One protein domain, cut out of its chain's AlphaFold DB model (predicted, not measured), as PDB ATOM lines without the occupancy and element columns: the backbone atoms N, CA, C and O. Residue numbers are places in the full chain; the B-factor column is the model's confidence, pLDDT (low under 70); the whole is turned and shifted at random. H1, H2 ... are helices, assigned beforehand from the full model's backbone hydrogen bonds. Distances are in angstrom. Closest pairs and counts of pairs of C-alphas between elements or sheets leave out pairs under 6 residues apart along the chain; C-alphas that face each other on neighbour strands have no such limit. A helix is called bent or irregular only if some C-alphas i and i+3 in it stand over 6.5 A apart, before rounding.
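What this domain is: This is residues 22 to 103 of the 106 residues of an uncharacterized protein of Frankia sp. KB5 (UniProt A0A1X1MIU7). The model is an open, hook-like chain of helices round an empty middle: the longest helix, H4, makes one long side, H3 meets its first end as an L-shaped corner, and the stretch with H2 and H1 turns back on the far side of the gap. Past the other end of H4, H5 sticks out as an arm, and residues 75 to 103 stand free. The printed part has 82 residues with five named helices, H1 to H5 in order along the chain, and no named strand; the class is all helix. The whole is only just loose, close to extended, with a radius of gyration of the C-alphas of 17.5 A, and its elongated outline spans 53 by 29 by 24 A.

Where its parts are: H4, residues 68 to 86, is 26.9 A long from its first to its last C-alpha, from (-0.679, 44.587, 206.688) to (20.538, 41.384, 222.912). Before it comes H3, residues 54 to 66, 18.0 A long. After it comes H5, residues 91 to 101, 15.7 A long, with C-alpha 101 at (36.177, 23.425, 227.790). H2 is residues 43 to 48, 9.8 A long. H1 is residues 29 to 37, 12.5 A long, with C-alpha 29 at (32.064, 27.768, 207.686); it is irregular, but only just: C-alphas 32 and 35 are 6.9 A apart.

How they stand to each other: H4 and H3 touch only at the corner by their link, with residues 70 to 71 of H4 and 63 to 65 of H3. Their closest C-alphas, those of Val 64 and Arg 71, are 5.7 A apart, and their lines are about perpendicular at 82 degrees. H4 and H5 are apart, and so are H2 and H3. H2 and H1 are close but not clearly touching: their closest C-alphas, those of Trp 37 and Ala 43, are 6.9 A apart, at a steep tilt of 47 degrees, opposite ways. H1 and H4 are apart, as are H1 and H5. In H3, H4 and H5 every O i to N i+4 pair is within hydrogen-bond range; in H1 it is 3 of 5, and in H2 0 of 2, with 2 of 3 O i to N i+3 pairs within range.

The domain as a whole: The two C-alphas farthest apart, those of Tyr 66 and Gly 103, are 53.4 A apart. The printed part has no cut, and the four links between the helices are tight. The mean pLDDT of the printed part is 71.9; residues 22 to 54 are under 70.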
ATOM      1  N   TYR A  22      23.660  26.196 199.709       48.28
ATOM      2  CA  TYR A  22      23.468  27.623 199.981       48.28
ATOM      3  C   TYR A  22      23.598  27.847 201.496       48.28
ATOM      4  O   TYR A  22      22.669  28.222 202.197       48.28
ATOM      5  N   GLN A  23      24.753  27.510 202.052       49.69
ATOM      6  CA  GLN A  23      24.973  27.369 203.478       49.69
ATOM      7  C   GLN A  23      26.090  28.325 203.858       49.69
ATOM      8  O   GLN A  23      27.261  27.970 203.949       49.69
ATOM      9  N   THR A  24      25.627  29.564 204.033       50.72
ATOM     10  CA  THR A  24      26.181  30.634 204.863       50.72
ATOM     11  C   THR A  24      27.582  31.118 204.487       50.72
ATOM     12  O   THR A  24      28.576  30.402 204.545       50.72
ATOM     13  N   TRP A  25      27.675  32.410 204.172       41.41
ATOM     14  CA  TRP A  25      28.950  33.119 204.167       41.41
ATOM     15  C   TRP A  25      29.575  33.075 205.579       41.41
ATOM     16  O   TRP A  25      28.857  33.323 206.548       41.41
ATOM     17  N   PRO A  26      30.888  32.828 205.728       51.38
ATOM     18  CA  PRO A  26      31.866  32.560 204.678       51.38
ATOM     19  C   PRO A  26      31.905  31.085 204.242       51.38
ATOM     20  O   PRO A  26      31.612  30.165 205.000       51.38
ATOM     21  N   MET A  27      32.326  30.869 202.993       52.94
ATOM     22  CA  MET A  27      32.474  29.554 202.356       52.94
ATOM     23  C   MET A  27      33.161  28.529 203.278       52.94
ATOM     24  O   MET A  27      34.243  28.795 203.800       52.94
ATOM     25  N   ARG A  28      32.560  27.339 203.422       53.84
ATOM     26  CA  ARG A  28      33.013  26.223 204.285       53.84
ATOM     27  C   ARG A  28      32.921  26.459 205.796       53.84
ATOM     28  O   ARG A  28      33.343  25.591 206.553       53.84
ATOM     29  N   TRP A  29      32.326  27.560 206.259       55.06
ATOM     30  CA  TRP A  29      32.064  27.768 207.686       55.06
ATOM     31  C   TRP A  29      31.278  26.606 208.299       55.06
ATOM     32  O   TRP A  29      31.609  26.160 209.391       55.06
ATOM     33  N   ASN A  30      30.310  26.045 207.567       59.09
ATOM     34  CA  ASN A  30      29.564  24.877 208.028       59.09
ATOM     35  C   ASN A  30      30.475  23.673 208.335       59.09
ATOM     36  O   ASN A  30      30.305  23.051 209.373       59.09
ATOM     37  N   ASP A  31      31.498  23.384 207.523       62.44
ATOM     38  CA  ASP A  31      32.438  22.284 207.813       62.44
ATOM     39  C   ASP A  31      33.095  22.448 209.199       62.44
ATOM     40  O   ASP A  31      33.370  21.459 209.879       62.44
ATOM     41  N   LEU A  32      33.306  23.698 209.628       61.06
ATOM     42  CA  LEU A  32      33.880  24.050 210.925       61.06
ATOM     43  C   LEU A  32      32.870  23.935 212.080       61.06
ATOM     44  O   LEU A  32      33.231  23.445 213.148       61.06
ATOM     45  N   VAL A  33      31.621  24.387 211.900       60.41
ATOM     46  CA  VAL A  33      30.591  24.381 212.968       60.41
ATOM     47  C   VAL A  33      29.743  23.110 213.019       60.41
ATOM     48  O   VAL A  33      29.142  22.804 214.042       60.41
ATOM     49  N   ARG A  34      29.707  22.305 211.963       64.38
ATOM     50  CA  ARG A  34      28.906  21.077 211.918       64.38
ATOM     51  C   ARG A  34      29.228  20.090 213.056       64.38
ATOM     52  O   ARG A  34      28.279  19.514 213.588       64.38
ATOM     53  N   PRO A  35      30.491  19.907 213.499       69.00
ATOM     54  CA  PRO A  35      30.789  19.106 214.686       69.00
ATOM     55  C   PRO A  35      30.229  19.702 215.985       69.00
ATOM     56  O   PRO A  35      29.850  18.948 216.874       69.00
ATOM     57  N   THR A  36      30.131  21.033 216.104       61.34
ATOM     58  CA  THR A  36      29.610  21.698 217.316       61.34
ATOM     59  C   THR A  36      28.086  21.666 217.406       61.34
ATOM     60  O   THR A  36      27.521  21.942 218.461       61.34
ATOM     61  N   TRP A  37      27.401  21.266 216.333       62.66
ATOM     62  CA  TRP A  37      25.956  21.039 216.322       62.66
ATOM     63  C   TRP A  37      25.546  19.610 216.677       62.66
ATOM     64  O   TRP A  37      24.351  19.309 216.675       62.66
ATOM     65  N   SER A  38      26.488  18.717 217.005       62.84
ATOM     66  CA  SER A  38      26.136  17.381 217.488       62.84
ATOM     67  C   SER A  38      25.313  17.491 218.777       62.84
ATOM     68  O   SER A  38      25.809  17.978 219.790       62.84
ATOM     69  N   GLY A  39      24.051  17.057 218.734       62.53
ATOM     70  CA  GLY A  39      23.118  17.178 219.860       62.53
ATOM     71  C   GLY A  39      22.301  18.475 219.893       62.53
ATOM     72  O   GLY A  39      21.539  18.672 220.836       62.53
ATOM     73  N   ASN A  40      22.402  19.344 218.880       60.12
ATOM     74  CA  ASN A  40      21.522  20.505 218.764       60.12
ATOM     75  C   ASN A  40      20.073  20.034 218.490       60.12
ATOM     76  O   ASN A  40      19.829  19.434 217.438       60.12
ATOM     77  N   PRO A  41      19.100  20.319 219.381       67.12
ATOM     78  CA  PRO A  41      17.711  19.879 219.215       67.12
ATOM     79  C   PRO A  41      17.018  20.516 218.001       67.12
ATOM     80  O   PRO A  41      15.976  20.035 217.565       67.12
ATOM     81  N   PHE A  42      17.610  21.565 217.427       54.59
ATOM     82  CA  PHE A  42      17.129  22.257 216.237       54.59
ATOM     83  C   PHE A  42      17.907  21.879 214.971       54.59
ATOM     84  O   PHE A  42      17.653  22.440 213.917       54.59
ATOM     85  N   ALA A  43      18.835  20.914 215.002       57.59
ATOM     86  CA  ALA A  43      19.591  20.529 213.800       57.59
ATOM     87  C   ALA A  43      18.678  20.108 212.629       57.59
ATOM     88  O   ALA A  43      18.997  20.354 211.468       57.59
ATOM     89  N   ALA A  44      17.514  19.528 212.935       54.47
ATOM     90  CA  ALA A  44      16.517  19.137 211.945       54.47
ATOM     91  C   ALA A  44      15.832  20.327 211.247       54.47
ATOM     92  O   ALA A  44      15.369  20.164 210.122       54.47
ATOM     93  N   THR A  45      15.798  21.521 211.855       53.62
ATOM     94  CA  THR A  45      15.216  22.706 211.200       53.62
ATOM     95  C   THR A  45      16.102  23.216 210.068       53.62
ATOM     96  O   THR A  45      15.599  23.796 209.116       53.62
ATOM     97  N   MET A  46      17.409  22.943 210.117       48.31
ATOM     98  CA  MET A  46      18.353  23.335 209.066       48.31
ATOM     99  C   MET A  46      18.335  22.421 207.838       48.31
ATOM    100  O   MET A  46      18.827  22.801 206.782       48.31
ATOM    101  N   VAL A  47      17.777  21.214 207.961       50.00
ATOM    102  CA  VAL A  47      17.666  20.258 206.845       50.00
ATOM    103  C   VAL A  47      16.531  20.648 205.887       50.00
ATOM    104  O   VAL A  47      16.410  20.059 204.819       50.00
ATOM    105  N   HIS A  48      15.700  21.639 206.233       43.94
ATOM    106  CA  HIS A  48      14.437  21.868 205.533       43.94
ATOM    107  C   HIS A  48      14.393  22.995 204.497       43.94
ATOM    108  O   HIS A  48      13.340  23.186 203.902       43.94
ATOM    109  N   GLU A  49      15.484  23.708 204.209       44.78
ATOM    110  CA  GLU A  49      15.397  24.872 203.313       44.78
ATOM    111  C   GLU A  49      16.588  24.996 202.351       44.78
ATOM    112  O   GLU A  49      17.392  25.918 202.426       44.78
ATOM    113  N   GLU A  50      16.668  24.095 201.371       47.03
ATOM    114  CA  GLU A  50      17.077  24.513 200.022       47.03
ATOM    115  C   GLU A  50      15.799  24.862 199.254       47.03
ATOM    116  O   GLU A  50      15.218  24.043 198.544       47.03
ATOM    117  N   ILE A  51      15.289  26.075 199.489       52.69
ATOM    118  CA  ILE A  51      14.044  26.556 198.885       52.69
ATOM    119  C   ILE A  51      14.316  26.915 197.421       52.69
ATOM    120  O   ILE A  51      14.716  28.029 197.095       52.69
ATOM    121  N   LEU A  52      14.052  25.961 196.532       56.12
ATOM    122  CA  LEU A  52      13.673  26.230 195.141       56.12
ATOM    123  C   LEU A  52      12.145  26.132 194.966       56.12
ATOM    124  O   LEU A  52      11.661  25.782 193.894       56.12
ATOM    125  N   ASP A  53      11.372  26.407 196.023       68.06
ATOM    126  CA  ASP A  53       9.909  26.498 195.948       68.06
ATOM    127  C   ASP A  53       9.511  27.928 195.548       68.06
ATOM    128  O   ASP A  53       9.218  28.788 196.379       68.06
ATOM    129  N   GLU A  54       9.593  28.197 194.245       67.88
ATOM    130  CA  GLU A  54       9.321  29.508 193.642       67.88
ATOM    131  C   GLU A  54       7.912  30.024 193.961       67.88
ATOM    132  O   GLU A  54       7.732  31.216 194.219       67.88
ATOM    133  N   GLU A  55       6.922  29.131 193.977       76.94
ATOM    134  CA  GLU A  55       5.532  29.467 194.284       76.94
ATOM    135  C   GLU A  55       5.394  29.922 195.738       76.94
ATOM    136  O   GLU A  55       4.813  30.977 196.012       76.94
ATOM    137  N   SER A  56       5.996  29.178 196.668       72.19
ATOM    138  CA  SER A  56       5.984  29.527 198.088       72.19
ATOM    139  C   SER A  56       6.719  30.840 198.354       72.19
ATOM    140  O   SER A  56       6.226  31.677 199.111       72.19
ATOM    141  N   VAL A  57       7.859  31.070 197.694       74.44
ATOM    142  CA  VAL A  57       8.609  32.331 197.806       74.44
ATOM    143  C   VAL A  57       7.798  33.501 197.256       74.44
ATOM    144  O   VAL A  57       7.689  34.528 197.922       74.44
ATOM    145  N   SER A  58       7.204  33.357 196.071       79.88
ATOM    146  CA  SER A  58       6.420  34.427 195.440       79.88
ATOM    147  C   SER A  58       5.186  34.776 196.270       79.88
ATOM    148  O   SER A  58       4.955  35.947 196.558       79.88
ATOM    149  N   THR A  59       4.468  33.764 196.758       82.62
ATOM    150  CA  THR A  59       3.311  33.939 197.651       82.62
ATOM    151  C   THR A  59       3.705  34.655 198.944       82.62
ATOM    152  O   THR A  59       3.033  35.592 199.375       82.62
ATOM    153  N   ALA A  60       4.826  34.262 199.557       79.12
ATOM    154  CA  ALA A  60       5.326  34.919 200.760       79.12
ATOM    155  C   ALA A  60       5.723  36.381 200.495       79.12
ATOM    156  O   ALA A  60       5.442  37.253 201.318       79.12
ATOM    157  N   LEU A  61       6.346  36.675 199.349       79.25
ATOM    158  CA  LEU A  61       6.707  38.040 198.962       79.25
ATOM    159  C   LEU A  61       5.472  38.913 198.730       79.25
ATOM    160  O   LEU A  61       5.437  40.042 199.219       79.25
ATOM    161  N   GLU A  62       4.451  38.405 198.043       87.31
ATOM    162  CA  GLU A  62       3.186  39.122 197.856       87.31
ATOM    163  C   GLU A  62       2.519  39.438 199.195       87.31
ATOM    164  O   GLU A  62       2.126  40.583 199.430       87.31
ATOM    165  N   ALA A  63       2.471  38.471 200.114       83.56
ATOM    166  CA  ALA A  63       1.944  38.682 201.458       83.56
ATOM    167  C   ALA A  63       2.732  39.766 202.216       83.56
ATOM    168  O   ALA A  63       2.146  40.674 202.799       83.56
ATOM    169  N   VAL A  64       4.068  39.754 202.151       86.69
ATOM    170  CA  VAL A  64       4.907  40.802 202.762       86.69
ATOM    171  C   VAL A  64       4.657  42.181 202.147       86.69
ATOM    172  O   VAL A  64       4.733  43.185 202.858       86.69
ATOM    173  N   LEU A  65       4.397  42.261 200.843       85.06
ATOM    174  CA  LEU A  65       4.198  43.530 200.142       85.06
ATOM    175  C   LEU A  65       2.799  44.113 200.367       85.06
ATOM    176  O   LEU A  65       2.670  45.331 200.516       85.06
ATOM    177  N   TYR A  66       1.773  43.265 200.406       93.56
ATOM    178  CA  TYR A  66       0.380  43.702 200.298       93.56
ATOM    179  C   TYR A  66      -0.486  43.405 201.527       93.56
ATOM    180  O   TYR A  66      -1.518  44.056 201.687       93.56
ATOM    181  N   ASP A  67      -0.074  42.519 202.436       93.19
ATOM    182  CA  ASP A  67      -0.823  42.205 203.657       93.19
ATOM    183  C   ASP A  67      -0.249  42.965 204.874       93.19
ATOM    184  O   ASP A  67       0.920  42.847 205.253       93.19
ATOM    185  N   GLU A  68      -1.064  43.823 205.492       94.69
ATOM    186  CA  GLU A  68      -0.679  44.587 206.688       94.69
ATOM    187  C   GLU A  68      -0.542  43.715 207.943       94.69
ATOM    188  O   GLU A  68       0.340  43.969 208.772       94.69
ATOM    189  N   SER A  69      -1.360  42.670 208.075       94.75
ATOM    190  CA  SER A  69      -1.305  41.757 209.216       94.75
ATOM    191  C   SER A  69       0.009  40.977 209.218       94.75
ATOM    192  O   SER A  69       0.715  40.966 210.227       94.75
ATOM    193  N   VAL A  70       0.419  40.478 208.048       89.50
ATOM    194  CA  VAL A  70       1.703  39.788 207.845       89.50
ATOM    195  C   VAL A  70       2.878  40.723 208.126       89.50
ATOM    196  O   VAL A  70       3.831  40.350 208.812       89.50
ATOM    197  N   ARG A  71       2.827  41.977 207.660       89.62
ATOM    198  CA  ARG A  71       3.880  42.961 207.967       89.62
ATOM    199  C   ARG A  71       3.996  43.248 209.462       89.62
ATOM    200  O   ARG A  71       5.118  43.390 209.953       89.62
ATOM    201  N   THR A  72       2.869  43.321 210.166       93.31
ATOM    202  CA  THR A  72       2.820  43.555 211.615       93.31
ATOM    203  C   THR A  72       3.410  42.375 212.379       93.31
ATOM    204  O   THR A  72       4.338  42.564 213.165       93.31
ATOM    205  N   GLU A  73       2.972  41.155 212.072       90.88
ATOM    206  CA  GLU A  73       3.497  39.929 212.678       90.88
ATOM    207  C   GLU A  73       5.014  39.807 212.476       90.88
ATOM    208  O   GLU A  73       5.773  39.593 213.424       90.88
ATOM    209  N   LEU A  74       5.502  40.038 211.254       87.00
ATOM    210  CA  LEU A  74       6.934  40.003 210.965       87.00
ATOM    211  C   LEU A  74       7.710  41.103 211.697       87.00
ATOM    212  O   LEU A  74       8.865  40.895 212.076       87.00
ATOM    213  N   ALA A  75       7.124  42.286 211.889       86.12
ATOM    214  CA  ALA A  75       7.745  43.347 212.676       86.12
ATOM    215  C   ALA A  75       7.883  42.942 214.153       86.12
ATOM    216  O   ALA A  75       8.960  43.116 214.732       86.12
ATOM    217  N   GLU A  76       6.845  42.340 214.733       91.62
ATOM    218  CA  GLU A  76       6.864  41.808 216.098       91.62
ATOM    219  C   GLU A  76       7.882  40.675 216.252       91.62
ATOM    220  O   GLU A  76       8.705  40.705 217.173       91.62
ATOM    221  N   ALA A  77       7.912  39.731 215.309       83.50
ATOM    222  CA  ALA A  77       8.876  38.635 215.288       83.50
ATOM    223  C   ALA A  77      10.321  39.156 215.219       83.50
ATOM    224  O   ALA A  77      11.175  38.736 216.003       83.50
ATOM    225  N   ARG A  78      10.604  40.141 214.355       87.38
ATOM    226  CA  ARG A  78      11.928  40.792 214.264       87.38
ATOM    227  C   ARG A  78      12.307  41.504 215.559       87.38
ATOM    228  O   ARG A  78      13.464  41.438 215.976       87.38
ATOM    229  N   ALA A  79      11.362  42.184 216.206       89.12
ATOM    230  CA  ALA A  79      11.596  42.818 217.499       89.12
ATOM    231  C   ALA A  79      11.873  41.776 218.598       89.12
ATOM    232  O   ALA A  79      12.775  41.964 219.415       89.12
ATOM    233  N   GLY A  80      11.146  40.656 218.600       87.38
ATOM    234  CA  GLY A  80      11.401  39.500 219.462       87.38
ATOM    235  C   GLY A  80      12.801  38.925 219.258       87.38
ATOM    236  O   GLY A  80      13.560  38.805 220.218       87.38
ATOM    237  N   TYR A  81      13.183  38.673 218.008       78.19
ATOM    238  CA  TYR A  81      14.505  38.165 217.651       78.19
ATOM    239  C   TYR A  81      15.633  39.104 218.099       78.19
ATOM    240  O   TYR A  81      16.592  38.663 218.727       78.19
ATOM    241  N   ARG A  82      15.502  40.418 217.869       85.44
ATOM    242  CA  ARG A  82      16.489  41.407 218.343       85.44
ATOM    243  C   ARG A  82      16.626  41.415 219.863       85.44
ATOM    244  O   ARG A  82      17.742  41.525 220.357       85.44
ATOM    245  N   ARG A  83      15.518  41.282 220.600       91.12
ATOM    246  CA  ARG A  83      15.557  41.154 222.065       91.12
ATOM    247  C   ARG A  83      16.285  39.885 222.497       91.12
ATOM    248  O   ARG A  83      17.101  39.955 223.407       91.12
ATOM    249  N   ALA A  84      16.028  38.760 221.831       83.25
ATOM    250  CA  ALA A  84      16.720  37.508 222.112       83.25
ATOM    251  C   ALA A  84      18.230  37.632 221.859       83.25
ATOM    252  O   ALA A  84      19.016  37.253 222.718       83.25
ATOM    253  N   LEU A  85      18.635  38.238 220.738       79.44
ATOM    254  CA  LEU A  85      20.045  38.500 220.437       79.44
ATOM    255  C   LEU A  85      20.708  39.411 221.470       79.44
ATOM    256  O   LEU A  85      21.821  39.134 221.898       79.44
ATOM    257  N   ALA A  86      20.025  40.477 221.889       85.50
ATOM    258  CA  ALA A  86      20.538  41.384 222.912       85.50
ATOM    259  C   ALA A  86      20.678  40.718 224.293       85.50
ATOM    260  O   ALA A  86      21.427  41.214 225.128       85.50
ATOM    261  N   ALA A  87      19.956  39.620 224.536       86.69
ATOM    262  CA  ALA A  87      20.037  38.839 225.765       86.69
ATOM    263  C   ALA A  87      21.095  37.722 225.712       86.69
ATOM    264  O   ALA A  87      21.339  37.079 226.734       86.69
ATOM    265  N   LEU A  88      21.704  37.459 224.550       81.19
ATOM    266  CA  LEU A  88      22.790  36.489 224.454       81.19
ATOM    267  C   LEU A  88      24.036  37.012 225.190       81.19
ATOM    268  O   LEU A  88      24.286  38.221 225.181       81.19
ATOM    269  N   PRO A  89      24.844  36.118 225.792       79.06
ATOM    270  CA  PRO A  89      26.142  36.488 226.342       79.06
ATOM    271  C   PRO A  89      27.004  37.184 225.292       79.06
ATOM    272  O   PRO A  89      26.874  36.912 224.090       79.06
ATOM    273  N   ALA A  90      27.922  38.046 225.733       78.88
ATOM    274  CA  ALA A  90      28.838  38.682 224.801       78.88
ATOM    275  C   ALA A  90      29.602  37.594 224.032       78.88
ATOM    276  O   ALA A  90      30.043  36.601 224.609       78.88
ATOM    277  N   THR A  91      29.775  37.769 222.720       74.69
ATOM    278  CA  THR A  91      30.407  36.752 221.861       74.69
ATOM    279  C   THR A  91      31.769  36.308 222.396       74.69
ATOM    280  O   THR A  91      32.116  35.136 222.296       74.69
ATOM    281  N   ILE A  92      32.512  37.226 223.022       73.31
ATOM    282  CA  ILE A  92      33.798  36.932 223.657       73.31
ATOM    283  C   ILE A  92      33.665  36.040 224.901       73.31
ATOM    284  O   ILE A  92      34.489  35.157 225.104       73.31
ATOM    285  N   GLU A  93      32.604  36.199 225.692       73.31
ATOM    286  CA  GLU A  93      32.324  35.361 226.862       73.31
ATOM    287  C   GLU A  93      31.917  33.952 226.432       73.31
ATOM    288  O   GLU A  93      32.453  32.975 226.951       73.31
ATOM    289  N   ALA A  94      31.046  33.837 225.424       74.56
ATOM    290  CA  ALA A  94      30.678  32.548 224.841       74.56
ATOM    291  C   ALA A  94      31.901  31.839 224.233       74.56
ATOM    292  O   ALA A  94      32.080  30.634 224.412       74.56
ATOM    293  N   PHE A  95      32.784  32.590 223.565       73.06
ATOM    294  CA  PHE A  95      34.030  32.066 223.012       73.06
ATOM    295  C   PHE A  95      34.986  31.585 224.109       73.06
ATOM    296  O   PHE A  95      35.474  30.461 224.030       73.06
ATOM    297  N   HIS A  96      35.215  32.379 225.160       76.50
ATOM    298  CA  HIS A  96      36.046  31.978 226.300       76.50
ATOM    299  C   HIS A  96      35.484  30.743 227.006       76.50
ATOM    300  O   HIS A  96      36.239  29.843 227.371       76.50
ATOM    301  N   GLN A  97      34.162  30.658 227.153       71.38
ATOM    302  CA  GLN A  97      33.510  29.511 227.769       71.38
ATOM    303  C   GLN A  97      33.754  28.236 226.952       71.38
ATOM    304  O   GLN A  97      34.221  27.241 227.504       71.38
ATOM    305  N   VAL A  98      33.540  28.281 225.633       74.31
ATOM    306  CA  VAL A  98      33.815  27.147 224.734       74.31
ATOM    307  C   VAL A  98      35.299  26.790 224.739       74.31
ATOM    308  O   VAL A  98      35.664  25.624 224.864       74.31
ATOM    309  N   ALA A  99      36.176  27.779 224.649       72.38
ATOM    310  CA  ALA A  99      37.601  27.533 224.555       72.38
ATOM    311  C   ALA A  99      38.201  26.984 225.866       72.38
ATOM    312  O   ALA A  99      39.077  26.119 225.813       72.38
ATOM    313  N   SER A 100      37.651  27.361 227.027       73.81
ATOM    314  CA  SER A 100      38.021  26.784 228.327       73.81
ATOM    315  C   SER A 100      37.691  25.291 228.437       73.81
ATOM    316  O   SER A 100      38.494  24.521 228.961       73.81
ATOM    317  N   VAL A 101      36.562  24.849 227.864       78.44
ATOM    318  CA  VAL A 101      36.177  23.425 227.790       78.44
ATOM    319  C   VAL A 101      37.181  22.618 226.957       78.44
ATOM    320  O   VAL A 101      37.387  21.434 227.210       78.44
ATOM    321  N   HIS A 102      37.856  23.268 226.006       76.38
ATOM    322  CA  HIS A 102      38.897  22.676 225.164       76.38
ATOM    323  C   HIS A 102      40.328  22.914 225.677       76.38
ATOM    324  O   HIS A 102      41.285  22.565 224.987       76.38
ATOM    325  N   GLY A 103      40.493  23.479 226.878       80.25
ATOM    326  CA  GLY A 103      41.804  23.713 227.489       80.25
ATOM    327  C   GLY A 103      42.624  24.829 226.833       80.25
ATOM    328  O   GLY A 103      43.838  24.871 227.016       80.25
TER     329      GLY A 103